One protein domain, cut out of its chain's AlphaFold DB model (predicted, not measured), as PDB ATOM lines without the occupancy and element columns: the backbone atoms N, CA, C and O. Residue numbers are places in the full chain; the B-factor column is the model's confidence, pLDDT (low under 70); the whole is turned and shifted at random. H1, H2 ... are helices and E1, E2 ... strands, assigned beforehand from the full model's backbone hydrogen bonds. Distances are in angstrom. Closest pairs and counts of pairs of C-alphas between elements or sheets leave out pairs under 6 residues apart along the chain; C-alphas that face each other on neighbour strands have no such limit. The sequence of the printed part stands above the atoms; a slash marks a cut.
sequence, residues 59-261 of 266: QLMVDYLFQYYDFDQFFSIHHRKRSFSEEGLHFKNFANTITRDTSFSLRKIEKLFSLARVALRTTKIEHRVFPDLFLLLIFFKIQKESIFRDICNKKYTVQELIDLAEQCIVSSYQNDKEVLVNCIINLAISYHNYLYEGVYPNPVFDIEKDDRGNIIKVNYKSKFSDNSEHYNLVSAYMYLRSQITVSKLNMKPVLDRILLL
ATOM      1  N   GLN A  59     164.190 222.446 177.021       90.88
ATOM      2  CA  GLN A  59     163.031 222.254 176.154       90.88
ATOM      3  C   GLN A  59     162.566 223.587 175.560       90.88
ATOM      4  O   GLN A  59     162.348 223.670 174.355       90.88
ATOM      5  N   LEU A  60     162.534 224.655 176.368       92.56
ATOM      6  CA  LEU A  60     162.244 226.003 175.863       92.56
ATOM      7  C   LEU A  60     163.302 226.474 174.856       92.56
ATOM      8  O   LEU A  60     162.954 227.106 173.864       92.56
ATOM      9  N   MET A  61     164.581 226.139 175.071       92.81
ATOM     10  CA  MET A  61     165.642 226.429 174.097       92.81
ATOM     11  C   MET A  61     165.423 225.681 172.775       92.81
ATOM     12  O   MET A  61     165.583 226.270 171.709       92.81
ATOM     13  N   VAL A  62     165.058 224.397 172.829       94.00
ATOM     14  CA  VAL A  62     164.743 223.587 171.643       94.00
ATOM     15  C   VAL A  62     163.556 224.176 170.884       94.00
ATOM     16  O   VAL A  62     163.660 224.369 169.673       94.00
ATOM     17  N   ASP A  63     162.462 224.508 171.574       93.94
ATOM     18  CA  ASP A  63     161.284 225.128 170.958       93.94
ATOM     19  C   ASP A  63     161.632 226.488 170.327       93.94
ATOM     20  O   ASP A  63     161.277 226.742 169.173       93.94
ATOM     21  N   TYR A  64     162.392 227.329 171.035       95.31
ATOM     22  CA  TYR A  64     162.865 228.615 170.521       95.31
ATOM     23  C   TYR A  64     163.731 228.451 169.268       95.31
ATOM     24  O   TYR A  64     163.471 229.094 168.257       95.31
ATOM     25  N   LEU A  65     164.748 227.582 169.300       95.50
ATOM     26  CA  LEU A  65     165.658 227.392 168.166       95.50
ATOM     27  C   LEU A  65     164.954 226.770 166.959       95.50
ATOM     28  O   LEU A  65     165.285 227.101 165.820       95.50
ATOM     29  N   PHE A  66     163.981 225.890 167.195       93.38
ATOM     30  CA  PHE A  66     163.166 225.308 166.135       93.38
ATOM     31  C   PHE A  66     162.410 226.394 165.350       93.38
ATOM     32  O   PHE A  66     162.435 226.394 164.117       93.38
ATOM     33  N   GLN A  67     161.821 227.361 166.060       93.56
ATOM     34  CA  GLN A  67     161.156 228.521 165.459       93.56
ATOM     35  C   GLN A  67     162.154 229.511 164.849       93.56
ATOM     36  O   GLN A  67     161.986 229.931 163.709       93.56
ATOM     37  N   TYR A  68     163.222 229.854 165.574       94.69
ATOM     38  CA  TYR A  68     164.234 230.830 165.155       94.69
ATOM     39  C   TYR A  68     164.885 230.465 163.816       94.69
ATOM     40  O   TYR A  68     165.077 231.320 162.954       94.69
ATOM     41  N   TYR A  69     165.208 229.186 163.613       91.88
ATOM     42  CA  TYR A  69     165.773 228.710 162.349       91.88
ATOM     43  C   TYR A  69     164.721 228.419 161.272       91.88
ATOM     44  O   TYR A  69     165.098 228.076 160.144       91.88
ATOM     45  N   ASP A  70     163.437 228.587 161.583       88.44
ATOM     46  CA  ASP A  70     162.300 228.369 160.693       88.44
ATOM     47  C   ASP A  70     162.292 226.951 160.094       88.44
ATOM     48  O   ASP A  70     162.318 226.732 158.872       88.44
ATOM     49  N   PHE A  71     162.369 225.958 160.986       86.94
ATOM     50  CA  PHE A  71     162.270 224.548 160.608       86.94
ATOM     51  C   PHE A  71     160.850 224.187 160.154       86.94
ATOM     52  O   PHE A  71     160.712 223.363 159.250       86.94
ATOM     53  N   ASP A  72     159.816 224.847 160.684       83.06
ATOM     54  CA  ASP A  72     158.429 224.690 160.226       83.06
ATOM     55  C   ASP A  72     158.286 224.992 158.729       83.06
ATOM     56  O   ASP A  72     157.748 224.178 157.969       83.06
ATOM     57  N   GLN A  73     158.828 226.121 158.258       80.62
ATOM     58  CA  GLN A  73     158.817 226.437 156.829       80.62
ATOM     59  C   GLN A  73     159.616 225.414 156.014       80.62
ATOM     60  O   GLN A  73     159.195 225.018 154.927       80.62
ATOM     61  N   PHE A  74     160.768 224.966 156.522       79.44
ATOM     62  CA  PHE A  74     161.571 223.964 155.825       79.44
ATOM     63  C   PHE A  74     160.773 222.683 155.598       79.44
ATOM     64  O   PHE A  74     160.568 222.290 154.451       79.44
ATOM     65  N   PHE A  75     160.276 222.065 156.668       78.50
ATOM     66  CA  PHE A  75     159.543 220.811 156.548       78.50
ATOM     67  C   PHE A  75     158.267 221.006 155.712       78.50
ATOM     68  O   PHE A  75     158.040 220.220 154.794       78.50
ATOM     69  N   SER A  76     157.534 222.115 155.882       74.69
ATOM     70  CA  SER A  76     156.313 222.395 155.108       74.69
ATOM     71  C   SER A  76     156.507 222.515 153.592       74.69
ATOM     72  O   SER A  76     155.690 221.988 152.836       74.69
ATOM     73  N   ILE A  77     157.592 223.127 153.111       68.06
ATOM     74  CA  ILE A  77     157.867 223.252 151.663       68.06
ATOM     75  C   ILE A  77     158.145 221.886 151.018       68.06
ATOM     76  O   ILE A  77     157.791 221.649 149.857       68.06
ATOM     77  N   HIS A  78     158.743 220.962 151.768       61.50
ATOM     78  CA  HIS A  78     159.027 219.605 151.303       61.50
ATOM     79  C   HIS A  78     157.783 218.685 151.338       61.50
ATOM     80  O   HIS A  78     157.816 217.573 150.802       61.50
ATOM     81  N   HIS A  79     156.642 219.154 151.862       56.22
ATOM     82  CA  HIS A  79     155.369 218.427 151.916       56.22
ATOM     83  C   HIS A  79     154.556 218.526 150.611       56.22
ATOM     84  O   HIS A  79     153.466 219.091 150.573       56.22
ATOM     85  N   ARG A  80     155.016 217.906 149.516       47.22
ATOM     86  CA  ARG A  80     154.130 217.657 148.349       47.22
ATOM     87  C   ARG A  80     153.291 216.375 148.465       47.22
ATOM     88  O   ARG A  80     152.503 216.085 147.569       47.22
ATOM     89  N   LYS A  81     153.415 215.601 149.551       48.38
ATOM     90  CA  LYS A  81     152.582 214.412 149.823       48.38
ATOM     91  C   LYS A  81     152.089 214.422 151.273       48.38
ATOM     92  O   LYS A  81     152.865 214.673 152.184       48.38
ATOM     93  N   ARG A  82     150.802 214.110 151.473       41.75
ATOM     94  CA  ARG A  82     150.016 214.175 152.730       41.75
ATOM     95  C   ARG A  82     150.581 213.440 153.966       41.75
ATOM     96  O   ARG A  82     149.991 213.563 155.025       41.75
ATOM     97  N   SER A  83     151.685 212.698 153.861       48.16
ATOM     98  CA  SER A  83     152.216 211.848 154.944       48.16
ATOM     99  C   SER A  83     153.323 212.500 155.786       48.16
ATOM    100  O   SER A  83     153.939 211.819 156.595       48.16
ATOM    101  N   PHE A  84     153.630 213.778 155.551       52.22
ATOM    102  CA  PHE A  84     154.845 214.416 156.066       52.22
ATOM    103  C   PHE A  84     154.612 215.453 157.182       52.22
ATOM    104  O   PHE A  84     155.585 215.988 157.699       52.22
ATOM    105  N   SER A  85     153.366 215.694 157.611       54.72
ATOM    106  CA  SER A  85     153.034 216.687 158.654       54.72
ATOM    107  C   SER A  85     153.702 216.443 160.014       54.72
ATOM    108  O   SER A  85     153.616 217.292 160.895       54.72
ATOM    109  N   GLU A  86     154.366 215.302 160.198       70.44
ATOM    110  CA  GLU A  86     155.007 214.921 161.451       70.44
ATOM    111  C   GLU A  86     156.538 215.057 161.439       70.44
ATOM    112  O   GLU A  86     157.130 215.004 162.507       70.44
ATOM    113  N   GLU A  87     157.222 215.265 160.302       76.62
ATOM    114  CA  GLU A  87     158.705 215.272 160.281       76.62
ATOM    115  C   GLU A  87     159.313 216.380 161.151       76.62
ATOM    116  O   GLU A  87     160.287 216.139 161.866       76.62
ATOM    117  N   GLY A  88     158.711 217.574 161.145       82.44
ATOM    118  CA  GLY A  88     159.122 218.663 162.030       82.44
ATOM    119  C   GLY A  88     158.880 218.341 163.506       82.44
ATOM    120  O   GLY A  88     159.729 218.624 164.351       82.44
ATOM    121  N   LEU A  89     157.764 217.674 163.816       82.44
ATOM    122  CA  LEU A  89     157.456 217.224 165.172       82.44
ATOM    123  C   LEU A  89     158.435 216.133 165.631       82.44
ATOM    124  O   LEU A  89     158.968 216.229 166.733       82.44
ATOM    125  N   HIS A  90     158.734 215.152 164.777       83.00
ATOM    126  CA  HIS A  90     159.716 214.093 165.027       83.00
ATOM    127  C   HIS A  90     161.117 214.668 165.245       83.00
ATOM    128  O   HIS A  90     161.772 214.312 166.224       83.00
ATOM    129  N   PHE A  91     161.547 215.617 164.404       87.56
ATOM    130  CA  PHE A  91     162.806 216.347 164.586       87.56
ATOM    131  C   PHE A  91     162.859 217.011 165.963       87.56
ATOM    132  O   PHE A  91     163.824 216.839 166.707       87.56
ATOM    133  N   LYS A  92     161.809 217.758 166.321       89.00
ATOM    134  CA  LYS A  92     161.751 218.508 167.577       89.00
ATOM    135  C   LYS A  92     161.711 217.591 168.800       89.00
ATOM    136  O   LYS A  92     162.421 217.835 169.774       89.00
ATOM    137  N   ASN A  93     160.918 216.525 168.747       87.75
ATOM    138  CA  ASN A  93     160.819 215.538 169.819       87.75
ATOM    139  C   ASN A  93     162.158 214.831 170.030       87.75
ATOM    140  O   ASN A  93     162.640 214.765 171.158       87.75
ATOM    141  N   PHE A  94     162.811 214.395 168.951       89.00
ATOM    142  CA  PHE A  94     164.122 213.763 169.049       89.00
ATOM    143  C   PHE A  94     165.203 214.732 169.546       89.00
ATOM    144  O   PHE A  94     166.006 214.360 170.402       89.00
ATOM    145  N   ALA A  95     165.196 215.988 169.083       91.56
ATOM    146  CA  ALA A  95     166.093 217.026 169.590       91.56
ATOM    147  C   ALA A  95     165.921 217.223 171.103       91.56
ATOM    148  O   ALA A  95     166.913 217.294 171.830       91.56
ATOM    149  N   ASN A  96     164.681 217.242 171.599       89.94
ATOM    150  CA  ASN A  96     164.409 217.273 173.035       89.94
ATOM    151  C   ASN A  96     165.001 216.047 173.743       89.94
ATOM    152  O   ASN A  96     165.687 216.205 174.749       89.94
ATOM    153  N   THR A  97     164.804 214.840 173.211       87.94
ATOM    154  CA  THR A  97     165.328 213.603 173.812       87.94
ATOM    155  C   THR A  97     166.852 213.607 173.932       87.94
ATOM    156  O   THR A  97     167.374 213.369 175.020       87.94
ATOM    157  N   ILE A  98     167.587 213.924 172.862       87.50
ATOM    158  CA  ILE A  98     169.062 213.848 172.868       87.50
ATOM    159  C   ILE A  98     169.745 215.010 173.603       87.50
ATOM    160  O   ILE A  98     170.924 214.912 173.937       87.50
ATOM    161  N   THR A  99     169.036 216.115 173.862       88.50
ATOM    162  CA  THR A  99     169.597 217.299 174.546       88.50
ATOM    163  C   THR A  99     169.231 217.392 176.028       88.50
ATOM    164  O   THR A  99     169.747 218.268 176.725       88.50
ATOM    165  N   ARG A 100     168.389 216.480 176.539       84.38
ATOM    166  CA  ARG A 100     167.976 216.432 177.954       84.38
ATOM    167  C   ARG A 100     169.139 216.242 178.928       84.38
ATOM    168  O   ARG A 100     169.094 216.813 180.014       84.38
ATOM    169  N   ASP A 101     170.168 215.478 178.554       79.38
ATOM    170  CA  ASP A 101     171.343 215.244 179.404       79.38
ATOM    171  C   ASP A 101     171.958 216.577 179.861       79.38
ATOM    172  O   ASP A 101     172.234 217.459 179.043       79.38
ATOM    173  N   THR A 102     172.194 216.732 181.167       61.91
ATOM    174  CA  THR A 102     172.812 217.920 181.772       61.91
ATOM    175  C   THR A 102     174.162 218.255 181.135       61.91
ATOM    176  O   THR A 102     174.449 219.440 180.955       61.91
ATOM    177  N   SER A 103     174.920 217.261 180.652       79.56
ATOM    178  CA  SER A 103     176.212 217.442 179.965       79.56
ATOM    179  C   SER A 103     176.133 218.213 178.628       79.56
ATOM    180  O   SER A 103     177.151 218.682 178.081       79.56
ATOM    181  N   PHE A 104     174.926 218.355 178.075       83.88
ATOM    182  CA  PHE A 104     174.666 219.031 176.812       83.88
ATOM    183  C   PHE A 104     174.260 220.498 177.040       83.88
ATOM    184  O   PHE A 104     173.089 220.811 177.245       83.88
ATOM    185  N   SER A 105     175.234 221.413 177.065       89.00
ATOM    186  CA  SER A 105     175.000 222.840 177.351       89.00
ATOM    187  C   SER A 105     174.164 223.549 176.277       89.00
ATOM    188  O   SER A 105     174.137 223.120 175.123       89.00
ATOM    189  N   LEU A 106     173.543 224.688 176.615       89.88
ATOM    190  CA  LEU A 106     172.760 225.484 175.655       89.88
ATOM    191  C   LEU A 106     173.536 225.836 174.383       89.88
ATOM    192  O   LEU A 106     173.001 225.733 173.285       89.88
ATOM    193  N   ARG A 107     174.822 226.180 174.520       89.56
ATOM    194  CA  ARG A 107     175.700 226.477 173.380       89.56
ATOM    195  C   ARG A 107     175.836 225.282 172.431       89.56
ATOM    196  O   ARG A 107     175.954 225.461 171.222       89.56
ATOM    197  N   LYS A 108     175.813 224.052 172.957       92.00
ATOM    198  CA  LYS A 108     175.814 222.835 172.133       92.00
ATOM    199  C   LYS A 108     174.463 222.614 171.453       92.00
ATOM    200  O   LYS A 108     174.461 222.184 170.306       92.00
ATOM    201  N   ILE A 109     173.346 222.946 172.108       93.75
ATOM    202  CA  ILE A 109     172.002 222.916 171.495       93.75
ATOM    203  C   ILE A 109     171.934 223.913 170.339       93.75
ATOM    204  O   ILE A 109     171.565 223.545 169.230       93.75
ATOM    205  N   GLU A 110     172.380 225.147 170.552       93.88
ATOM    206  CA  GLU A 110     172.439 226.154 169.494       93.88
ATOM    207  C   GLU A 110     173.305 225.687 168.315       93.88
ATOM    208  O   GLU A 110     172.882 225.781 167.162       93.88
ATOM    209  N   LYS A 111     174.475 225.097 168.601       92.69
ATOM    210  CA  LYS A 111     175.354 224.510 167.580       92.69
ATOM    211  C   LYS A 111     174.703 223.334 166.839       92.69
ATOM    212  O   LYS A 111     174.885 223.208 165.634       92.69
ATOM    213  N   LEU A 112     173.947 222.479 167.529       93.94
ATOM    214  CA  LEU A 112     173.194 221.374 166.925       93.94
ATOM    215  C   LEU A 112     172.181 221.903 165.907       93.94
ATOM    216  O   LEU A 112     172.171 221.449 164.763       93.94
ATOM    217  N   PHE A 113     171.380 222.894 166.299       94.12
ATOM    218  CA  PHE A 113     170.356 223.486 165.437       94.12
ATOM    219  C   PHE A 113     170.954 224.283 164.274       94.12
ATOM    220  O   PHE A 113     170.467 224.172 163.148       94.12
ATOM    221  N   SER A 114     172.034 225.035 164.507       92.75
ATOM    222  CA  SER A 114     172.704 225.793 163.445       92.75
ATOM    223  C   SER A 114     173.300 224.866 162.383       92.75
ATOM    224  O   SER A 114     173.047 225.050 161.190       92.75
ATOM    225  N   LEU A 115     174.008 223.812 162.801       90.50
ATOM    226  CA  LEU A 115     174.561 222.803 161.897       90.50
ATOM    227  C   LEU A 115     173.456 222.046 161.158       90.50
ATOM    228  O   LEU A 115     173.554 221.869 159.943       90.50
ATOM    229  N   ALA A 116     172.385 221.664 161.859       90.44
ATOM    230  CA  ALA A 116     171.226 221.023 161.247       90.44
ATOM    231  C   ALA A 116     170.617 221.905 160.151       90.44
ATOM    232  O   ALA A 116     170.377 221.434 159.039       90.44
ATOM    233  N   ARG A 117     170.436 223.203 160.420       88.81
ATOM    234  CA  ARG A 117     169.867 224.145 159.455       88.81
ATOM    235  C   ARG A 117     170.734 224.298 158.211       88.81
ATOM    236  O   ARG A 117     170.204 224.273 157.097       88.81
ATOM    237  N   VAL A 118     172.046 224.455 158.388       87.81
ATOM    238  CA  VAL A 118     172.990 224.589 157.271       87.81
ATOM    239  C   VAL A 118     172.999 223.314 156.433       87.81
ATOM    240  O   VAL A 118     172.786 223.390 155.223       87.81
ATOM    241  N   ALA A 119     173.169 222.142 157.052       83.81
ATOM    242  CA  ALA A 119     173.203 220.895 156.294       83.81
ATOM    243  C   ALA A 119     171.887 220.649 155.549       83.81
ATOM    244  O   ALA A 119     171.941 220.373 154.350       83.81
ATOM    245  N   LEU A 120     170.729 220.864 156.184       79.94
ATOM    246  CA  LEU A 120     169.429 220.706 155.527       79.94
ATOM    247  C   LEU A 120     169.267 221.610 154.298       79.94
ATOM    248  O   LEU A 120     168.817 221.130 153.258       79.94
ATOM    249  N   ARG A 121     169.707 222.876 154.361       79.94
ATOM    250  CA  ARG A 121     169.675 223.799 153.208       79.94
ATOM    251  C   ARG A 121     170.605 223.385 152.065       79.94
ATOM    252  O   ARG A 121     170.361 223.756 150.922       79.94
ATOM    253  N   THR A 122     171.660 222.630 152.357       76.19
ATOM    254  CA  THR A 122     172.594 222.107 151.340       76.19
ATOM    255  C   THR A 122     172.187 220.736 150.784       76.19
ATOM    256  O   THR A 122     172.799 220.226 149.837       76.19
ATOM    257  N   THR A 123     171.157 220.104 151.344       68.25
ATOM    258  CA  THR A 123     170.590 218.860 150.810       68.25
ATOM    259  C   THR A 123     169.664 219.160 149.641       68.25
ATOM    260  O   THR A 123     168.814 220.042 149.710       68.25
ATOM    261  N   LYS A 124     169.811 218.408 148.544       65.69
ATOM    262  CA  LYS A 124     168.857 218.499 147.432       65.69
ATOM    263  C   LYS A 124     167.497 217.975 147.898       65.69
ATOM    264  O   LYS A 124     167.446 216.985 148.622       65.69
ATOM    265  N   ILE A 125     166.424 218.593 147.401       57.31
ATOM    266  CA  ILE A 125     165.010 218.289 147.707       57.31
ATOM    267  C   ILE A 125     164.669 216.795 147.539       57.31
ATOM    268  O   ILE A 125     163.772 216.283 148.198       57.31
ATOM    269  N   GLU A 126     165.391 216.092 146.667       55.53
ATOM    270  CA  GLU A 126     165.153 214.690 146.308       55.53
ATOM    271  C   GLU A 126     165.722 213.677 147.317       55.53
ATOM    272  O   GLU A 126     165.337 212.506 147.298       55.53
ATOM    273  N   HIS A 127     166.627 214.096 148.205       61.53
ATOM    274  CA  HIS A 127     167.178 213.217 149.233       61.53
ATOM    275  C   HIS A 127     166.297 213.273 150.478       61.53
ATOM    276  O   HIS A 127     166.262 214.281 151.178       61.53
ATOM    277  N   ARG A 128     165.595 212.173 150.769       64.25
ATOM    278  CA  ARG A 128     164.848 212.034 152.024       64.25
ATOM    279  C   ARG A 128     165.843 211.984 153.183       64.25
ATOM    280  O   ARG A 128     166.660 211.068 153.249       64.25
ATOM    281  N   VAL A 129     165.776 212.970 154.070       66.19
ATOM    282  CA  VAL A 129     166.584 213.020 155.292       66.19
ATOM    283  C   VAL A 129     165.702 212.564 156.443       66.19
ATOM    284  O   VAL A 129     164.689 213.191 156.721       66.19
ATOM    285  N   PHE A 130     166.083 211.469 157.097       76.62
ATOM    286  CA  PHE A 130     165.436 211.019 158.328       76.62
ATOM    287  C   PHE A 130     165.856 211.957 159.472       76.62
ATOM    288  O   PHE A 130     167.055 212.013 159.772       76.62
ATOM    289  N   PRO A 131     164.932 212.755 160.048       80.12
ATOM    290  CA  PRO A 131     165.292 213.855 160.948       80.12
ATOM    291  C   PRO A 131     166.035 213.408 162.213       80.12
ATOM    292  O   PRO A 131     166.975 214.066 162.658       80.12
ATOM    293  N   ASP A 132     165.637 212.265 162.754       85.19
ATOM    294  CA  ASP A 132     166.210 211.571 163.905       85.19
ATOM    295  C   ASP A 132     167.644 211.088 163.638       85.19
ATOM    296  O   ASP A 132     168.576 211.476 164.346       85.19
ATOM    297  N   LEU A 133     167.856 210.320 162.563       87.44
ATOM    298  CA  LEU A 133     169.188 209.855 162.161       87.44
ATOM    299  C   LEU A 133     170.131 211.037 161.900       87.44
ATOM    300  O   LEU A 133     171.288 211.038 162.318       87.44
ATOM    301  N   PHE A 134     169.630 212.055 161.207       88.25
ATOM    302  CA  PHE A 134     170.388 213.253 160.881       88.25
ATOM    303  C   PHE A 134     170.862 213.998 162.133       88.25
ATOM    304  O   PHE A 134     172.052 214.300 162.263       88.25
ATOM    305  N   LEU A 135     169.952 214.245 163.077       91.06
ATOM    306  CA  LEU A 135     170.282 214.878 164.350       91.06
ATOM    307  C   LEU A 135     171.254 214.042 165.180       91.06
ATOM    308  O   LEU A 135     172.173 214.610 165.770       91.06
ATOM    309  N   LEU A 136     171.105 212.714 165.193       92.25
ATOM    310  CA  LEU A 136     172.009 211.820 165.917       92.25
ATOM    311  C   LEU A 136     173.446 211.905 165.376       92.25
ATOM    312  O   LEU A 136     174.406 211.976 166.144       92.25
ATOM    313  N   LEU A 137     173.608 211.961 164.053       92.38
ATOM    314  CA  LEU A 137     174.926 212.087 163.428       92.38
ATOM    315  C   LEU A 137     175.574 213.451 163.716       92.38
ATOM    316  O   LEU A 137     176.775 213.511 163.995       92.38
ATOM    317  N   ILE A 138     174.800 214.543 163.720       92.19
ATOM    318  CA  ILE A 138     175.310 215.862 164.136       92.19
ATOM    319  C   ILE A 138     175.662 215.852 165.627       92.19
ATOM    320  O   ILE A 138     176.696 216.393 166.023       92.19
ATOM    321  N   PHE A 139     174.848 215.203 166.457       92.19
ATOM    322  CA  PHE A 139     175.131 215.029 167.874       92.19
ATOM    323  C   PHE A 139     176.473 214.317 168.093       92.19
ATOM    324  O   PHE A 139     177.306 214.824 168.850       92.19
ATOM    325  N   PHE A 140     176.753 213.220 167.375       92.31
ATOM    326  CA  PHE A 140     178.071 212.582 167.425       92.31
ATOM    327  C   PHE A 140     179.176 213.533 166.969       92.31
ATOM    328  O   PHE A 140     180.205 213.621 167.636       92.31
ATOM    329  N   LYS A 141     178.967 214.313 165.902       91.06
ATOM    330  CA  LYS A 141     179.959 215.301 165.451       91.06
ATOM    331  C   LYS A 141     180.272 216.363 166.516       91.06
ATOM    332  O   LYS A 141     181.423 216.781 166.614       91.06
ATOM    333  N   ILE A 142     179.291 216.800 167.309       89.62
ATOM    334  CA  ILE A 142     179.471 217.841 168.340       89.62
ATOM    335  C   ILE A 142     180.054 217.277 169.640       89.62
ATOM    336  O   ILE A 142     180.962 217.879 170.210       89.62
ATOM    337  N   GLN A 143     179.504 216.170 170.142       86.50
ATOM    338  CA  GLN A 143     179.774 215.673 171.497       86.50
ATOM    339  C   GLN A 143     180.842 214.569 171.520       86.50
ATOM    340  O   GLN A 143     181.512 214.388 172.538       86.50
ATOM    341  N   LYS A 144     180.985 213.806 170.428       87.75
ATOM    342  CA  LYS A 144     181.793 212.578 170.346       87.75
ATOM    343  C   LYS A 144     182.481 212.465 168.980       87.75
ATOM    344  O   LYS A 144     182.255 211.516 168.231       87.75
ATOM    345  N   GLU A 145     183.327 213.440 168.645       89.69
ATOM    346  CA  GLU A 145     183.926 213.536 167.305       89.69
ATOM    347  C   GLU A 145     184.697 212.270 166.882       89.69
ATOM    348  O   GLU A 145     184.683 211.915 165.703       89.69
ATOM    349  N   SER A 146     185.327 211.562 167.827       92.12
ATOM    350  CA  SER A 146     185.973 210.272 167.559       92.12
ATOM    351  C   SER A 146     184.988 209.238 167.016       92.12
ATOM    352  O   SER A 146     185.254 208.655 165.969       92.12
ATOM    353  N   ILE A 147     183.819 209.089 167.651       93.62
ATOM    354  CA  ILE A 147     182.751 208.186 167.199       93.62
ATOM    355  C   ILE A 147     182.303 208.575 165.792       93.62
ATOM    356  O   ILE A 147     182.257 207.728 164.906       93.62
ATOM    357  N   PHE A 148     182.040 209.862 165.543       93.88
ATOM    358  CA  PHE A 148     181.636 210.327 164.212       93.88
ATOM    359  C   PHE A 148     182.681 209.995 163.134       93.88
ATOM    360  O   PHE A 148     182.343 209.524 162.046       93.88
ATOM    361  N   ARG A 149     183.967 210.210 163.435       94.12
ATOM    362  CA  ARG A 149     185.074 209.894 162.526       94.12
ATOM    363  C   ARG A 149     185.181 208.392 162.268       94.12
ATOM    364  O   ARG A 149     185.428 207.985 161.135       94.12
ATOM    365  N   ASP A 150     184.992 207.574 163.291       96.38
ATOM    366  CA  ASP A 150     185.071 206.119 163.186       96.38
ATOM    367  C   ASP A 150     183.863 205.520 162.449       96.38
ATOM    368  O   ASP A 150     184.048 204.584 161.668       96.38
ATOM    369  N   ILE A 151     182.672 206.130 162.563       96.50
ATOM    370  CA  ILE A 151     181.514 205.847 161.694       96.50
ATOM    371  C   ILE A 151     181.878 206.124 160.234       96.50
ATOM    372  O   ILE A 151     181.700 205.253 159.386       96.50
ATOM    373  N   CYS A 152     182.432 207.305 159.929       94.81
ATOM    374  CA  CYS A 152     182.839 207.654 158.561       94.81
ATOM    375  C   CYS A 152     183.848 206.643 157.996       94.81
ATOM    376  O   CYS A 152     183.773 206.286 156.822       94.81
ATOM    377  N   ASN A 153     184.743 206.133 158.845       95.44
ATOM    378  CA  ASN A 153     185.756 205.142 158.490       95.44
ATOM    379  C   ASN A 153     185.273 203.683 158.578       95.44
ATOM    380  O   ASN A 153     186.103 202.783 158.460       95.44
ATOM    381  N   LYS A 154     183.968 203.434 158.777       96.38
ATOM    382  CA  LYS A 154     183.369 202.088 158.814       96.38
ATOM    383  C   LYS A 154     184.005 201.153 159.860       96.38
ATOM    384  O   LYS A 154     184.150 199.959 159.618       96.38
ATOM    385  N   LYS A 155     184.421 201.686 161.016       97.25
ATOM    386  CA  LYS A 155     185.168 200.912 162.029       97.25
ATOM    387  C   LYS A 155     184.311 200.074 162.973       97.25
ATOM    388  O   LYS A 155     184.864 199.273 163.716       97.25
ATOM    389  N   TYR A 156     182.998 200.272 162.965       97.38
ATOM    390  CA  TYR A 156     182.074 199.542 163.826       97.38
ATOM    391  C   TYR A 156     181.312 198.481 163.040       97.38
ATOM    392  O   TYR A 156     180.990 198.678 161.864       97.38
ATOM    393  N   THR A 157     180.940 197.401 163.710       97.19
ATOM    394  CA  THR A 157     179.799 196.576 163.311       97.19
ATOM    395  C   THR A 157     178.487 197.331 163.556       97.19
ATOM    396  O   THR A 157     178.443 198.337 164.267       97.19
ATOM    397  N   VAL A 158     177.387 196.845 162.974       96.88
ATOM    398  CA  VAL A 158     176.058 197.435 163.202       96.88
ATOM    399  C   VAL A 158     175.677 197.382 164.687       96.88
ATOM    400  O   VAL A 158     175.212 198.383 165.220       96.88
ATOM    401  N   GLN A 159     175.937 196.261 165.372       96.75
ATOM    402  CA  GLN A 159     175.615 196.117 166.795       96.75
ATOM    403  C   GLN A 159     176.441 197.062 167.676       96.75
ATOM    404  O   GLN A 159     175.879 197.729 168.536       96.75
ATOM    405  N   GLU A 160     177.751 197.175 167.436       97.12
ATOM    406  CA  GLU A 160     178.606 198.095 168.202       97.12
ATOM    407  C   GLU A 160     178.154 199.550 168.051       97.12
ATOM    408  O   GLU A 160     178.156 200.304 169.023       97.12
ATOM    409  N   LEU A 161     177.729 199.954 166.848       96.56
ATOM    410  CA  LEU A 161     177.221 201.303 166.623       96.56
ATOM    411  C   LEU A 161     175.900 201.556 167.366       96.56
ATOM    412  O   LEU A 161     175.719 202.643 167.918       96.56
ATOM    413  N   ILE A 162     175.000 200.567 167.407       95.19
ATOM    414  CA  ILE A 162     173.773 200.636 168.215       95.19
ATOM    415  C   ILE A 162     174.148 200.820 169.687       95.19
ATOM    416  O   ILE A 162     173.729 201.798 170.302       95.19
ATOM    417  N   ASP A 163     175.004 199.953 170.229       94.00
ATOM    418  CA  ASP A 163     175.396 199.991 171.640       94.00
ATOM    419  C   ASP A 163     176.029 201.340 172.027       94.00
ATOM    420  O   ASP A 163     175.747 201.875 173.104       94.00
ATOM    421  N   LEU A 164     176.856 201.918 171.148       93.19
ATOM    422  CA  LEU A 164     177.459 203.241 171.334       93.19
ATOM    423  C   LEU A 164     176.424 204.370 171.306       93.19
ATOM    424  O   LEU A 164     176.502 205.291 172.125       93.19
ATOM    425  N   ALA A 165     175.459 204.315 170.384       91.31
ATOM    426  CA  ALA A 165     174.384 205.300 170.317       91.31
ATOM    427  C   ALA A 165     173.549 205.291 171.601       91.31
ATOM    428  O   ALA A 165     173.322 206.343 172.198       91.31
ATOM    429  N   GLU A 166     173.178 204.106 172.079       89.69
ATOM    430  CA  GLU A 166     172.398 203.940 173.306       89.69
ATOM    431  C   GLU A 166     173.159 204.376 174.561       89.69
ATOM    432  O   GLU A 166     172.558 204.900 175.492       89.69
ATOM    433  N   GLN A 167     174.483 204.203 174.599       88.69
ATOM    434  CA  GLN A 167     175.315 204.716 175.694       88.69
ATOM    435  C   GLN A 167     175.381 206.246 175.726       88.69
ATOM    436  O   GLN A 167     175.592 206.829 176.788       88.69
ATOM    437  N   CYS A 168     175.239 206.901 174.573       85.88
ATOM    438  CA  CYS A 168     175.324 208.354 174.481       85.88
ATOM    439  C   CYS A 168     173.991 209.062 174.751       85.88
ATOM    440  O   CYS A 168     174.001 210.254 175.058       85.88
ATOM    441  N   ILE A 169     172.862 208.367 174.612       83.56
ATOM    442  CA  ILE A 169     171.529 208.946 174.786       83.56
ATOM    443  C   ILE A 169     171.025 208.640 176.201       83.56
ATOM    444  O   ILE A 169     170.678 207.506 176.526       83.56
ATOM    445  N   VAL A 170     170.938 209.668 177.047       70.25
ATOM    446  CA  VAL A 170     170.342 209.555 178.387       70.25
ATOM    447  C   VAL A 170     168.820 209.641 178.262       70.25
ATOM    448  O   VAL A 170     168.254 210.731 178.194       70.25
ATOM    449  N   SER A 171     168.135 208.499 178.212       63.03
ATOM    450  CA  SER A 171     166.669 208.457 178.125       63.03
ATOM    451  C   SER A 171     166.014 208.326 179.506       63.03
ATOM    452  O   SER A 171     166.237 207.334 180.205       63.03
ATOM    453  N   SER A 172     165.126 209.254 179.875       55.88
ATOM    454  CA  SER A 172     164.115 209.002 180.910       55.88
ATOM    455  C   SER A 172     163.065 208.055 180.319       55.88
ATOM    456  O   SER A 172     162.228 208.467 179.513       55.88
ATOM    457  N   TYR A 173     163.174 206.768 180.643       55.78
ATOM    458  CA  TYR A 173     162.336 205.692 180.113       55.78
ATOM    459  C   TYR A 173     160.842 205.982 180.332       55.78
ATOM    460  O   TYR A 173     160.379 205.877 181.461       55.78
ATOM    461  N   GLN A 174     160.120 206.343 179.259       59.12
ATOM    462  CA  GLN A 174     158.720 205.972 178.954       59.12
ATOM    463  C   GLN A 174     158.165 206.740 177.739       59.12
ATOM    464  O   GLN A 174     157.632 206.105 176.838       59.12
ATOM    465  N   ASN A 175     158.355 208.064 177.656       61.28
ATOM    466  CA  ASN A 175     157.714 208.887 176.610       61.28
ATOM    467  C   ASN A 175     158.456 208.926 175.262       61.28
ATOM    468  O   ASN A 175     157.862 209.292 174.255       61.28
ATOM    469  N   ASP A 176     159.730 208.526 175.226       74.12
ATOM    470  CA  ASP A 176     160.574 208.675 174.031       74.12
ATOM    471  C   ASP A 176     160.890 207.332 173.339       74.12
ATOM    472  O   ASP A 176     161.656 207.297 172.377       74.12
ATOM    473  N   LYS A 177     160.334 206.209 173.826       80.44
ATOM    474  CA  LYS A 177     160.725 204.857 173.376       80.44
ATOM    475  C   LYS A 177     160.541 204.653 171.879       80.44
ATOM    476  O   LYS A 177     161.459 204.181 171.222       80.44
ATOM    477  N   GLU A 178     159.389 205.029 171.338       81.00
ATOM    478  CA  GLU A 178     159.102 204.865 169.911       81.00
ATOM    479  C   GLU A 178     160.114 205.618 169.038       81.00
ATOM    480  O   GLU A 178     160.704 205.041 168.127       81.00
ATOM    481  N   VAL A 179     160.376 206.887 169.367       83.19
ATOM    482  CA  VAL A 179     161.326 207.733 168.632       83.19
ATOM    483  C   VAL A 179     162.736 207.143 168.697       83.19
ATOM    484  O   VAL A 179     163.441 207.108 167.690       83.19
ATOM    485  N   LEU A 180     163.144 206.635 169.862       87.81
ATOM    486  CA  LEU A 180     164.449 206.006 170.045       87.81
ATOM    487  C   LEU A 180     164.578 204.702 169.255       87.81
ATOM    488  O   LEU A 180     165.562 204.532 168.540       87.81
ATOM    489  N   VAL A 181     163.590 203.807 169.324       89.38
ATOM    490  CA  VAL A 181     163.605 202.532 168.585       89.38
ATOM    491  C   VAL A 181     163.608 202.779 167.072       89.38
ATOM    492  O   VAL A 181     164.385 202.148 166.352       89.38
ATOM    493  N   ASN A 182     162.815 203.740 166.588       88.69
ATOM    494  CA  ASN A 182     162.816 204.151 165.182       88.69
ATOM    495  C   ASN A 182     164.188 204.690 164.754       88.69
ATOM    496  O   ASN A 182     164.716 204.272 163.721       88.69
ATOM    497  N   CYS A 183     164.805 205.539 165.578       90.56
ATOM    498  CA  CYS A 183     166.141 206.069 165.318       90.56
ATOM    499  C   CYS A 183     167.204 204.964 165.273       90.56
ATOM    500  O   CYS A 183     168.031 204.946 164.360       90.56
ATOM    501  N   ILE A 184     167.153 203.993 166.193       92.81
ATOM    502  CA  ILE A 184     168.065 202.842 166.203       92.81
ATOM    503  C   ILE A 184     167.909 201.993 164.939       92.81
ATOM    504  O   ILE A 184     168.912 201.623 164.331       92.81
ATOM    505  N   ILE A 185     166.682 201.725 164.489       93.56
ATOM    506  CA  ILE A 185     166.449 201.003 163.231       93.56
ATOM    507  C   ILE A 185     166.959 201.794 162.022       93.56
ATOM    508  O   ILE A 185     167.643 201.229 161.162       93.56
ATOM    509  N   ASN A 186     166.685 203.099 161.972       92.56
ATOM    510  CA  ASN A 186     167.177 203.981 160.916       92.56
ATOM    511  C   ASN A 186     168.711 203.988 160.880       92.56
ATOM    512  O   ASN A 186     169.303 203.868 159.804       92.56
ATOM    513  N   LEU A 187     169.363 204.062 162.042       94.88
ATOM    514  CA  LEU A 187     170.814 203.978 162.197       94.88
ATOM    515  C   LEU A 187     171.352 202.627 161.721       94.88
ATOM    516  O   LEU A 187     172.252 202.596 160.885       94.88
ATOM    517  N   ALA A 188     170.774 201.525 162.196       95.62
ATOM    518  CA  ALA A 188     171.238 200.175 161.899       95.62
ATOM    519  C   ALA A 188     171.198 199.876 160.395       95.62
ATOM    520  O   ALA A 188     172.192 199.443 159.812       95.62
ATOM    521  N   ILE A 189     170.068 200.162 159.749       94.69
ATOM    522  CA  ILE A 189     169.873 199.914 158.316       94.69
ATOM    523  C   ILE A 189     170.748 200.844 157.483       94.69
ATOM    524  O   ILE A 189     171.416 200.397 156.548       94.69
ATOM    525  N   SER A 190     170.738 202.143 157.795       94.19
ATOM    526  CA  SER A 190     171.500 203.123 157.018       94.19
ATOM    527  C   SER A 190     173.002 202.868 157.103       94.19
ATOM    528  O   SER A 190     173.696 203.035 156.097       94.19
ATOM    529  N   TYR A 191     173.490 202.416 158.264       96.38
ATOM    530  CA  TYR A 191     174.880 202.038 158.465       96.38
ATOM    531  C   TYR A 191     175.216 200.702 157.804       96.38
ATOM    532  O   TYR A 191     176.239 200.619 157.138       96.38
ATOM    533  N   HIS A 192     174.351 199.683 157.887       96.31
ATOM    534  CA  HIS A 192     174.526 198.420 157.149       96.31
ATOM    535  C   HIS A 192     174.699 198.666 155.648       96.31
ATOM    536  O   HIS A 192     175.667 198.215 155.038       96.31
ATOM    537  N   ASN A 193     173.797 199.446 155.053       93.69
ATOM    538  CA  ASN A 193     173.874 199.786 153.635       93.69
ATOM    539  C   ASN A 193     175.108 200.640 153.311       93.69
ATOM    540  O   ASN A 193     175.654 200.535 152.215       93.69
ATOM    541  N   TYR A 194     175.560 201.471 154.253       94.62
ATOM    542  CA  TYR A 194     176.803 202.218 154.112       94.62
ATOM    543  C   TYR A 194     178.030 201.302 154.150       94.62
ATOM    544  O   TYR A 194     178.903 201.437 153.292       94.62
ATOM    545  N   LEU A 195     178.096 200.346 155.082       95.62
ATOM    546  CA  LEU A 195     179.189 199.377 155.210       95.62
ATOM    547  C   LEU A 195     179.427 198.650 153.885       95.62
ATOM    548  O   LEU A 195     180.552 198.668 153.377       95.62
ATOM    549  N   TYR A 196     178.356 198.124 153.294       93.81
ATOM    550  CA  TYR A 196     178.391 197.305 152.081       93.81
ATOM    551  C   TYR A 196     178.133 198.075 150.780       93.81
ATOM    552  O   TYR A 196     177.863 197.479 149.735       93.81
ATOM    553  N   GLU A 197     178.237 199.403 150.806       90.38
ATOM    554  CA  GLU A 197     178.148 200.212 149.594       90.38
ATOM    555  C   GLU A 197     179.210 199.775 148.568       90.38
ATOM    556  O   GLU A 197     180.404 199.752 148.863       90.38
ATOM    557  N   GLY A 198     178.765 199.416 147.358       87.06
ATOM    558  CA  GLY A 198     179.635 198.937 146.278       87.06
ATOM    559  C   GLY A 198     180.046 197.461 146.369       87.06
ATOM    560  O   GLY A 198     180.767 196.989 145.493       87.06
ATOM    561  N   VAL A 199     179.583 196.714 147.377       89.25
ATOM    562  CA  VAL A 199     179.855 195.275 147.532       89.25
ATOM    563  C   VAL A 199     178.800 194.450 146.786       89.25
ATOM    564  O   VAL A 199     177.602 194.714 146.897       89.25
ATOM    565  N   TYR A 200     179.238 193.431 146.035       82.12
ATOM    566  CA  TYR A 200     178.353 192.510 145.318       82.12
ATOM    567  C   TYR A 200     178.715 191.033 145.582       82.12
ATOM    568  O   TYR A 200     179.884 190.677 145.427       82.12
ATOM    569  N   PRO A 201     177.739 190.161 145.916       83.06
ATOM    570  CA  PRO A 201     176.342 190.492 146.217       83.06
ATOM    571  C   PRO A 201     176.238 191.325 147.504       83.06
ATOM    572  O   PRO A 201     177.015 191.129 148.433       83.06
ATOM    573  N   ASN A 202     175.287 192.263 147.555       80.44
ATOM    574  CA  ASN A 202     175.081 193.094 148.742       80.44
ATOM    575  C   ASN A 202     174.518 192.225 149.884       80.44
ATOM    576  O   ASN A 202     173.439 191.647 149.702       80.44
ATOM    577  N   PRO A 203     175.205 192.115 151.036       87.31
ATOM    578  CA  PRO A 203     174.679 191.409 152.195       87.31
ATOM    579  C   PRO A 203     173.311 191.952 152.605       87.31
ATOM    580  O   PRO A 203     173.083 193.161 152.675       87.31
ATOM    581  N   VAL A 204     172.374 191.048 152.881       88.38
ATOM    582  CA  VAL A 204     171.037 191.427 153.347       88.38
ATOM    583  C   VAL A 204     171.132 191.876 154.805       88.38
ATOM    584  O   VAL A 204     171.907 191.321 155.577       88.38
ATOM    585  N   PHE A 205     170.351 192.893 155.172       92.31
ATOM    586  CA  PHE A 205     170.200 193.307 156.566       92.31
ATOM    587  C   PHE A 205     169.698 192.129 157.415       92.31
ATOM    588  O   PHE A 205     168.796 191.414 156.978       92.31
ATOM    589  N   ASP A 206     170.280 191.922 158.596       92.31
ATOM    590  CA  ASP A 206     170.105 190.693 159.376       92.31
ATOM    591  C   ASP A 206     168.705 190.600 160.021       92.31
ATOM    592  O   ASP A 206     168.419 191.195 161.067       92.31
ATOM    593  N   ILE A 207     167.801 189.886 159.341       92.62
ATOM    594  CA  ILE A 207     166.397 189.688 159.723       92.62
ATOM    595  C   ILE A 207     165.974 188.234 159.505       92.62
ATOM    596  O   ILE A 207     166.360 187.605 158.520       92.62
ATOM    597  N   GLU A 208     165.098 187.733 160.373       91.81
ATOM    598  CA  GLU A 208     164.470 186.420 160.221       91.81
ATOM    599  C   GLU A 208     163.061 186.573 159.644       91.81
ATOM    600  O   GLU A 208     162.321 187.509 159.983       91.81
ATOM    601  N   LYS A 209     162.687 185.639 158.767       91.50
ATOM    602  CA  LYS A 209     161.360 185.575 158.154       91.50
ATOM    603  C   LYS A 209     160.729 184.209 158.390       91.50
ATOM    604  O   LYS A 209     161.446 183.214 158.422       91.50
ATOM    605  N   ASP A 210     159.407 184.175 158.526       90.44
ATOM    606  CA  ASP A 210     158.641 182.927 158.524       90.44
ATOM    607  C   ASP A 210     158.541 182.322 157.107       90.44
ATOM    608  O   ASP A 210     158.935 182.940 156.112       90.44
ATOM    609  N   ASP A 211     157.952 181.127 157.004       90.19
ATOM    610  CA  ASP A 211     157.731 180.420 155.731       90.19
ATOM    611  C   ASP A 211     156.853 181.205 154.736       90.19
ATOM    612  O   ASP A 211     156.837 180.920 153.538       90.19
ATOM    613  N   ARG A 212     156.106 182.207 155.220       88.56
ATOM    614  CA  ARG A 212     155.256 183.099 154.418       88.56
ATOM    615  C   ARG A 212     155.990 184.380 154.003       88.56
ATOM    616  O   ARG A 212     155.425 185.202 153.282       88.56
ATOM    617  N   GLY A 213     157.240 184.559 154.429       84.50
ATOM    618  CA  GLY A 213     158.064 185.734 154.161       84.50
ATOM    619  C   GLY A 213     157.782 186.936 155.070       84.50
ATOM    620  O   GLY A 213     158.324 188.019 154.810       84.50
ATOM    621  N   ASN A 214     156.969 186.777 156.118       86.94
ATOM    622  CA  ASN A 214     156.745 187.807 157.131       86.94
ATOM    623  C   ASN A 214     157.974 187.928 158.018       86.94
ATOM    624  O   ASN A 214     158.589 186.933 158.378       86.94
ATOM    625  N   ILE A 215     158.321 189.156 158.387       88.06
ATOM    626  CA  ILE A 215     159.476 189.416 159.245       88.06
ATOM    627  C   ILE A 215     159.071 189.121 160.680       88.06
ATOM    628  O   ILE A 215     158.137 189.733 161.190       88.06
ATOM    629  N   ILE A 216     159.788 188.200 161.312       88.56
ATOM    630  CA  ILE A 216     159.519 187.771 162.688       88.56
ATOM    631  C   ILE A 216     160.567 188.295 163.668       88.56
ATOM    632  O   ILE A 216     160.295 188.376 164.862       88.56
ATOM    633  N   LYS A 217     161.756 188.679 163.180       89.75
ATOM    634  CA  LYS A 217     162.840 189.159 164.038       89.75
ATOM    635  C   LYS A 217     163.828 190.046 163.293       89.75
ATOM    636  O   LYS A 217     164.122 189.824 162.120       89.75
ATOM    637  N   VAL A 218     164.369 191.022 164.013       91.56
ATOM    638  CA  VAL A 218     165.558 191.791 163.636       91.56
ATOM    639  C   VAL A 218     166.691 191.324 164.548       91.56
ATOM    640  O   VAL A 218     166.545 191.378 165.767       91.56
ATOM    641  N   ASN A 219     167.799 190.843 163.982       92.31
ATOM    642  CA  ASN A 219     168.868 190.159 164.726       92.31
ATOM    643  C   ASN A 219     169.872 191.118 165.383       92.31
ATOM    644  O   ASN A 219     171.072 190.864 165.436       92.31
ATOM    645  N   TYR A 220     169.358 192.208 165.946       92.81
ATOM    646  CA  TYR A 220     170.125 193.173 166.724       92.81
ATOM    647  C   TYR A 220     169.512 193.330 168.109       92.81
ATOM    648  O   TYR A 220     168.322 193.089 168.319       92.81
ATOM    649  N   LYS A 221     170.339 193.722 169.072       91.44
ATOM    650  CA  LYS A 221     169.916 194.017 170.440       91.44
ATOM    651  C   LYS A 221     169.846 195.526 170.613       91.44
ATOM    652  O   LYS A 221     170.749 196.233 170.183       91.44
ATOM    653  N   SER A 222     168.787 195.994 171.259       89.81
ATOM    654  CA  SER A 222     168.621 197.392 171.640       89.81
ATOM    655  C   SER A 222     168.078 197.446 173.059       89.81
ATOM    656  O   SER A 222     167.137 196.722 173.391       89.81
ATOM    657  N   LYS A 223     168.660 198.291 173.909       87.81
ATOM    658  CA  LYS A 223     168.130 198.565 175.249       87.81
ATOM    659  C   LYS A 223     166.770 199.246 175.159       87.81
ATOM    660  O   LYS A 223     165.914 198.995 176.002       87.81
ATOM    661  N   PHE A 224     166.567 200.093 174.148       82.38
ATOM    662  CA  PHE A 224     165.321 200.839 173.962       82.38
ATOM    663  C   PHE A 224     164.161 199.973 173.467       82.38
ATOM    664  O   PHE A 224     163.007 200.351 173.672       82.38
ATOM    665  N   SER A 225     164.454 198.835 172.829       80.88
ATOM    666  CA  SER A 225     163.433 197.871 172.425       80.88
ATOM    667  C   SER A 225     163.017 196.977 173.590       80.88
ATOM    668  O   SER A 225     163.864 196.356 174.231       80.88
ATOM    669  N   ASP A 226     161.711 196.847 173.801       71.69
ATOM    670  CA  ASP A 226     161.141 195.912 174.772       71.69
ATOM    671  C   ASP A 226     160.514 194.703 174.049       71.69
ATOM    672  O   ASP A 226     160.227 194.757 172.855       71.69
ATOM    673  N   ASN A 227     160.153 193.649 174.793       61.34
ATOM    674  CA  ASN A 227     159.346 192.522 174.286       61.34
ATOM    675  C   ASN A 227     157.866 192.882 174.006       61.34
ATOM    676  O   ASN A 227     157.029 191.995 173.849       61.34
ATOM    677  N   SER A 228     157.510 194.168 173.994       61.28
ATOM    678  CA  SER A 228     156.148 194.621 173.695       61.28
ATOM    679  C   SER A 228     155.873 194.588 172.187       61.28
ATOM    680  O   SER A 228     156.776 194.823 171.388       61.28
ATOM    681  N   GLU A 229     154.624 194.350 171.780       55.16
ATOM    682  CA  GLU A 229     154.245 194.309 170.355       55.16
ATOM    683  C   GLU A 229     154.438 195.652 169.626       55.16
ATOM    684  O   GLU A 229     154.610 195.667 168.411       55.16
ATOM    685  N   HIS A 230     154.417 196.775 170.351       54.41
ATOM    686  CA  HIS A 230     154.367 198.112 169.750       54.41
ATOM    687  C   HIS A 230     155.747 198.785 169.671       54.41
ATOM    688  O   HIS A 230     156.031 199.474 168.693       54.41
ATOM    689  N   TYR A 231     156.643 198.528 170.632       67.81
ATOM    690  CA  TYR A 231     157.945 199.204 170.749       67.81
ATOM    691  C   TYR A 231     159.118 198.231 170.596       67.81
ATOM    692  O   TYR A 231     159.966 198.108 171.484       67.81
ATOM    693  N   ASN A 232     159.150 197.505 169.478       83.19
ATOM    694  CA  ASN A 232     160.225 196.569 169.169       83.19
ATOM    695  C   ASN A 232     160.862 196.871 167.804       83.19
ATOM    696  O   ASN A 232     160.346 197.623 166.979       83.19
ATOM    697  N   LEU A 233     162.028 196.276 167.567       89.44
ATOM    698  CA  LEU A 233     162.797 196.496 166.343       89.44
ATOM    699  C   LEU A 233     162.054 196.026 165.079       89.44
ATOM    700  O   LEU A 233     162.257 196.594 164.007       89.44
ATOM    701  N   VAL A 234     161.176 195.023 165.189       91.38
ATOM    702  CA  VAL A 234     160.384 194.513 164.061       91.38
ATOM    703  C   VAL A 234     159.313 195.523 163.650       91.38
ATOM    704  O   VAL A 234     159.209 195.829 162.461       91.38
ATOM    705  N   SER A 235     158.563 196.090 164.602       89.31
ATOM    706  CA  SER A 235     157.534 197.096 164.314       89.31
ATOM    707  C   SER A 235     158.145 198.351 163.686       89.31
ATOM    708  O   SER A 235     157.670 198.802 162.643       89.31
ATOM    709  N   ALA A 236     159.263 198.841 164.228       89.88
ATOM    710  CA  ALA A 236     160.006 199.972 163.668       89.88
ATOM    711  C   ALA A 236     160.558 199.682 162.259       89.88
ATOM    712  O   ALA A 236     160.444 200.512 161.353       89.88
ATOM    713  N   TYR A 237     161.088 198.475 162.019       91.56
ATOM    714  CA  TYR A 237     161.512 198.054 160.681       91.56
ATOM    715  C   TYR A 237     160.340 198.033 159.692       91.56
ATOM    716  O   TYR A 237     160.456 198.527 158.565       91.56
ATOM    717  N   MET A 238     159.202 197.458 160.089       90.06
ATOM    718  CA  MET A 238     158.003 197.386 159.250       90.06
ATOM    719  C   MET A 238     157.457 198.778 158.935       90.06
ATOM    720  O   MET A 238     157.132 199.055 157.777       90.06
ATOM    721  N   TYR A 239     157.426 199.663 159.933       87.25
ATOM    722  CA  TYR A 239     157.055 201.060 159.758       87.25
ATOM    723  C   TYR A 239     157.970 201.740 158.736       87.25
ATOM    724  O   TYR A 239     157.479 202.260 157.733       87.25
ATOM    725  N   LEU A 240     159.294 201.638 158.887       87.31
ATOM    726  CA  LEU A 240     160.244 202.210 157.931       87.31
ATOM    727  C   LEU A 240     160.052 201.649 156.512       87.31
ATOM    728  O   LEU A 240     160.028 202.402 155.534       87.31
ATOM    729  N   ARG A 241     159.870 200.330 156.389       88.44
ATOM    730  CA  ARG A 241     159.641 199.654 155.103       88.44
ATOM    731  C   ARG A 241     158.352 200.110 154.418       88.44
ATOM    732  O   ARG A 241     158.305 200.116 153.190       88.44
ATOM    733  N   SER A 242     157.328 200.501 155.176       87.06
ATOM    734  CA  SER A 242     156.095 201.069 154.612       87.06
ATOM    735  C   SER A 242     156.321 202.450 153.980       87.06
ATOM    736  O   SER A 242     155.606 202.836 153.058       87.06
ATOM    737  N   GLN A 243     157.345 203.177 154.440       81.50
ATOM    738  CA  GLN A 243     157.627 204.551 154.033       81.50
ATOM    739  C   GLN A 243     158.646 204.648 152.894       81.50
ATOM    740  O   GLN A 243     158.580 205.588 152.097       81.50
ATOM    741  N   ILE A 244     159.615 203.726 152.822       83.25
ATOM    742  CA  ILE A 244     160.730 203.779 151.866       83.25
ATOM    743  C   ILE A 244     161.195 202.404 151.374       83.25
ATOM    744  O   ILE A 244     160.984 201.366 151.994       83.25
ATOM    745  N   THR A 245     161.956 202.411 150.277       86.50
ATOM    746  CA  THR A 245     162.782 201.264 149.889       86.50
ATOM    747  C   THR A 245     163.993 201.154 150.820       86.50
ATOM    748  O   THR A 245     164.985 201.853 150.635       86.50
ATOM    749  N   VAL A 246     163.921 200.248 151.798       87.56
ATOM    750  CA  VAL A 246     164.941 200.032 152.844       87.56
ATOM    751  C   VAL A 246     166.359 199.842 152.288       87.56
ATOM    752  O   VAL A 246     167.307 200.393 152.833       87.56
ATOM    753  N   SER A 247     166.525 199.140 151.162       84.44
ATOM    754  CA  SER A 247     167.839 198.929 150.526       84.44
ATOM    755  C   SER A 247     168.469 200.193 149.928       84.44
ATOM    756  O   SER A 247     169.651 200.192 149.598       84.44
ATOM    757  N   LYS A 248     167.693 201.272 149.769       84.19
ATOM    758  CA  LYS A 248     168.177 202.578 149.298       84.19
ATOM    759  C   LYS A 248     168.493 203.540 150.446       84.19
ATOM    760  O   LYS A 248     169.021 204.620 150.187       84.19
ATOM    761  N   LEU A 249     168.162 203.189 151.692       88.06
ATOM    762  CA  LEU A 249     168.475 204.014 152.856       88.06
ATOM    763  C   LEU A 249     169.968 203.918 153.160       88.06
ATOM    764  O   LEU A 249     170.421 202.909 153.676       88.06
ATOM    765  N   ASN A 250     170.736 204.959 152.867       88.94
ATOM    766  CA  ASN A 250     172.171 204.986 153.124       88.94
ATOM    767  C   ASN A 250     172.523 206.278 153.867       88.94
ATOM    768  O   ASN A 250     172.021 207.345 153.509       88.94
ATOM    769  N   MET A 251     173.362 206.194 154.903       90.69
ATOM    770  CA  MET A 251     173.766 207.377 155.673       90.69
ATOM    771  C   MET A 251     174.856 208.214 154.998       90.69
ATOM    772  O   MET A 251     175.050 209.366 155.385       90.69
ATOM    773  N   LYS A 252     175.541 207.697 153.972       90.19
ATOM    774  CA  LYS A 252     176.623 208.400 153.269       90.19
ATOM    775  C   LYS A 252     176.256 209.818 152.817       90.19
ATOM    776  O   LYS A 252     177.017 210.726 153.142       90.19
ATOM    777  N   PRO A 253     175.116 210.071 152.140       84.81
ATOM    778  CA  PRO A 253     174.769 211.426 151.715       84.81
ATOM    779  C   PRO A 253     174.653 212.399 152.892       84.81
ATOM    780  O   PRO A 253     174.993 213.572 152.761       84.81
ATOM    781  N   VAL A 254     174.195 211.910 154.047       84.12
ATOM    782  CA  VAL A 254     174.103 212.695 155.278       84.12
ATOM    783  C   VAL A 254     175.489 212.942 155.873       84.12
ATOM    784  O   VAL A 254     175.813 214.083 156.193       84.12
ATOM    785  N   LEU A 255     176.326 211.906 155.979       89.69
ATOM    786  CA  LEU A 255     177.699 212.030 156.475       89.69
ATOM    787  C   LEU A 255     178.515 213.014 155.634       89.69
ATOM    788  O   LEU A 255     179.128 213.923 156.190       89.69
ATOM    789  N   ASP A 256     178.459 212.887 154.307       87.31
ATOM    790  CA  ASP A 256     179.156 213.771 153.372       87.31
ATOM    791  C   ASP A 256     178.720 215.232 153.575       87.31
ATOM    792  O   ASP A 256     179.544 216.139 153.521       87.31
ATOM    793  N   ARG A 257     177.437 215.483 153.872       84.31
ATOM    794  CA  ARG A 257     176.929 216.832 154.174       84.31
ATOM    795  C   ARG A 257     177.424 217.355 155.515       84.31
ATOM    796  O   ARG A 257     177.845 218.504 155.578       84.31
ATOM    797  N   ILE A 258     177.415 216.531 156.560       87.19
ATOM    798  CA  ILE A 258     177.910 216.920 157.889       87.19
ATOM    799  C   ILE A 258     179.424 217.183 157.852       87.19
ATOM    800  O   ILE A 258     179.898 218.110 158.503       87.19
ATOM    801  N   LEU A 259     180.186 216.426 157.058       86.62
ATOM    802  CA  LEU A 259     181.628 216.625 156.870       86.62
ATOM    803  C   LEU A 259     181.971 217.972 156.220       86.62
ATOM    804  O   LEU A 259     183.022 218.539 156.519       86.62
ATOM    805  N   LEU A 260     181.088 218.514 155.374       82.56
ATOM    806  CA  LEU A 260     181.256 219.856 154.801       82.56
ATOM    807  C   LEU A 260     181.090 220.969 155.844       82.56
ATOM    808  O   LEU A 260     181.529 222.089 155.608       82.56
ATOM    809  N   LEU A 261     180.490 220.673 157.000       76.25
ATOM    810  CA  LEU A 261     180.236 221.645 158.062       76.25
ATOM    811  C   LEU A 261     181.446 221.885 158.978       76.25
ATOM    812  O   LEU A 261     181.263 222.300 160.125       76.25
TER     813      LEU A 261
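This is residues 59 to 261 of the 266 residues of the protein "KAP NTPase domain-containing protein" of Winogradskyella sp. PAMC22761 (UniProt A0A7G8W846). A rounded body of crossed helices is built round H5 and H8, which meet about perpendicular near its middle; H3, H4, H6 and H10 pack on H5, and H7 and H9 on H8. H1 and H2 lie at one end of the longest axis, and the small hairpin E1 and E2 makes the other end, beyond H9. The printed part has 203 residues with ten named helices and two named strands, in the order H1 to H8, E1, E2, H9, H10; the two-stranded sheet is antiparallel and the class is mostly helix. The whole is compact, with a radius of gyration of the C-alphas of 16.5 A and spans of 52 by 39 by 36 A.

H1, residues 59 to 68, begins at C-alpha 59 (163.031, 222.254, 176.154). H2 is residues 71 to 77, H3 residues 87 to 99 with 18.1 A, and H4 residues 106 to 122 with 24.5 A from first to last C-alpha. H5 is residues 131 to 143, 18.0 A, H6 residues 145 to 152, and H7 residues 158 to 168, 15.7 A. H8, residues 177 to 195, is the longest at 26.5 A and begins at C-alpha 177 (160.725, 204.857, 173.376). E1 is residues 207 to 209 and E2 residues 215 to 218. H9 is residues 233 to 243, 15.6 A, and H10, residues 252 to 259, ends at C-alpha 259 (181.628, 216.625, 156.870).

H5 is the hub, touching H3, H4, H6, H8 and H10. It touches H3 at a shallow tilt of 29 degrees, the same way, with the C-alphas of Phe 91 and Pro 131 closest at 5.1 A. It touches H4 at a steep tilt of 53 degrees, opposite ways, closest at Leu 112 and Ile 138, C-alphas 6.5 A apart. With residues 137 to 141 alone it touches H6, closest at the C-alphas of Phe 140 and Phe 148, 5.3 A. With residues 134 to 138 alone it touches H10, closest at the C-alphas of Phe 134 and Val 254, 6.7 A. H1 touches H3 and H4; H2 and H3 form a helical hairpin, with the C-alphas of Phe 75 and Gly 88 closest at 5.9 A. H8 touches H5 about perpendicular, at 78 degrees, closest at the C-alphas of Asp 132 and Cys 183, 5.7 A. H7 and H8 form a helical hairpin, closest at the C-alphas of Val 158 and Ala 188, 5.7 A. H9 touches H8 about perpendicular, at 73 degrees, closest at the C-alphas of Asn 182 and Ala 236, 5.3 A. The closest C-alphas of E2 and H9, Val 218 and Val 234, are 5.9 A apart. In the antiparallel hairpin E1 and E2, N 208 and O 217 are within hydrogen-bond range at 2.9 A, as are N 216 and O 208 at 2.9 A. In each of the ten helices every O i to N i+4 pair is within hydrogen-bond range.

The two C-alphas farthest apart, Arg 107 and Asp 211, are 52.5 A apart. The printed part has no cut. The links from H8 to E1 and from E2 to H9 are long. The mean pLDDT of the printed part is 84.6; residues 77 to 85, 102, 123 to 129, 171 to 175 and 227 to 231 are under 70.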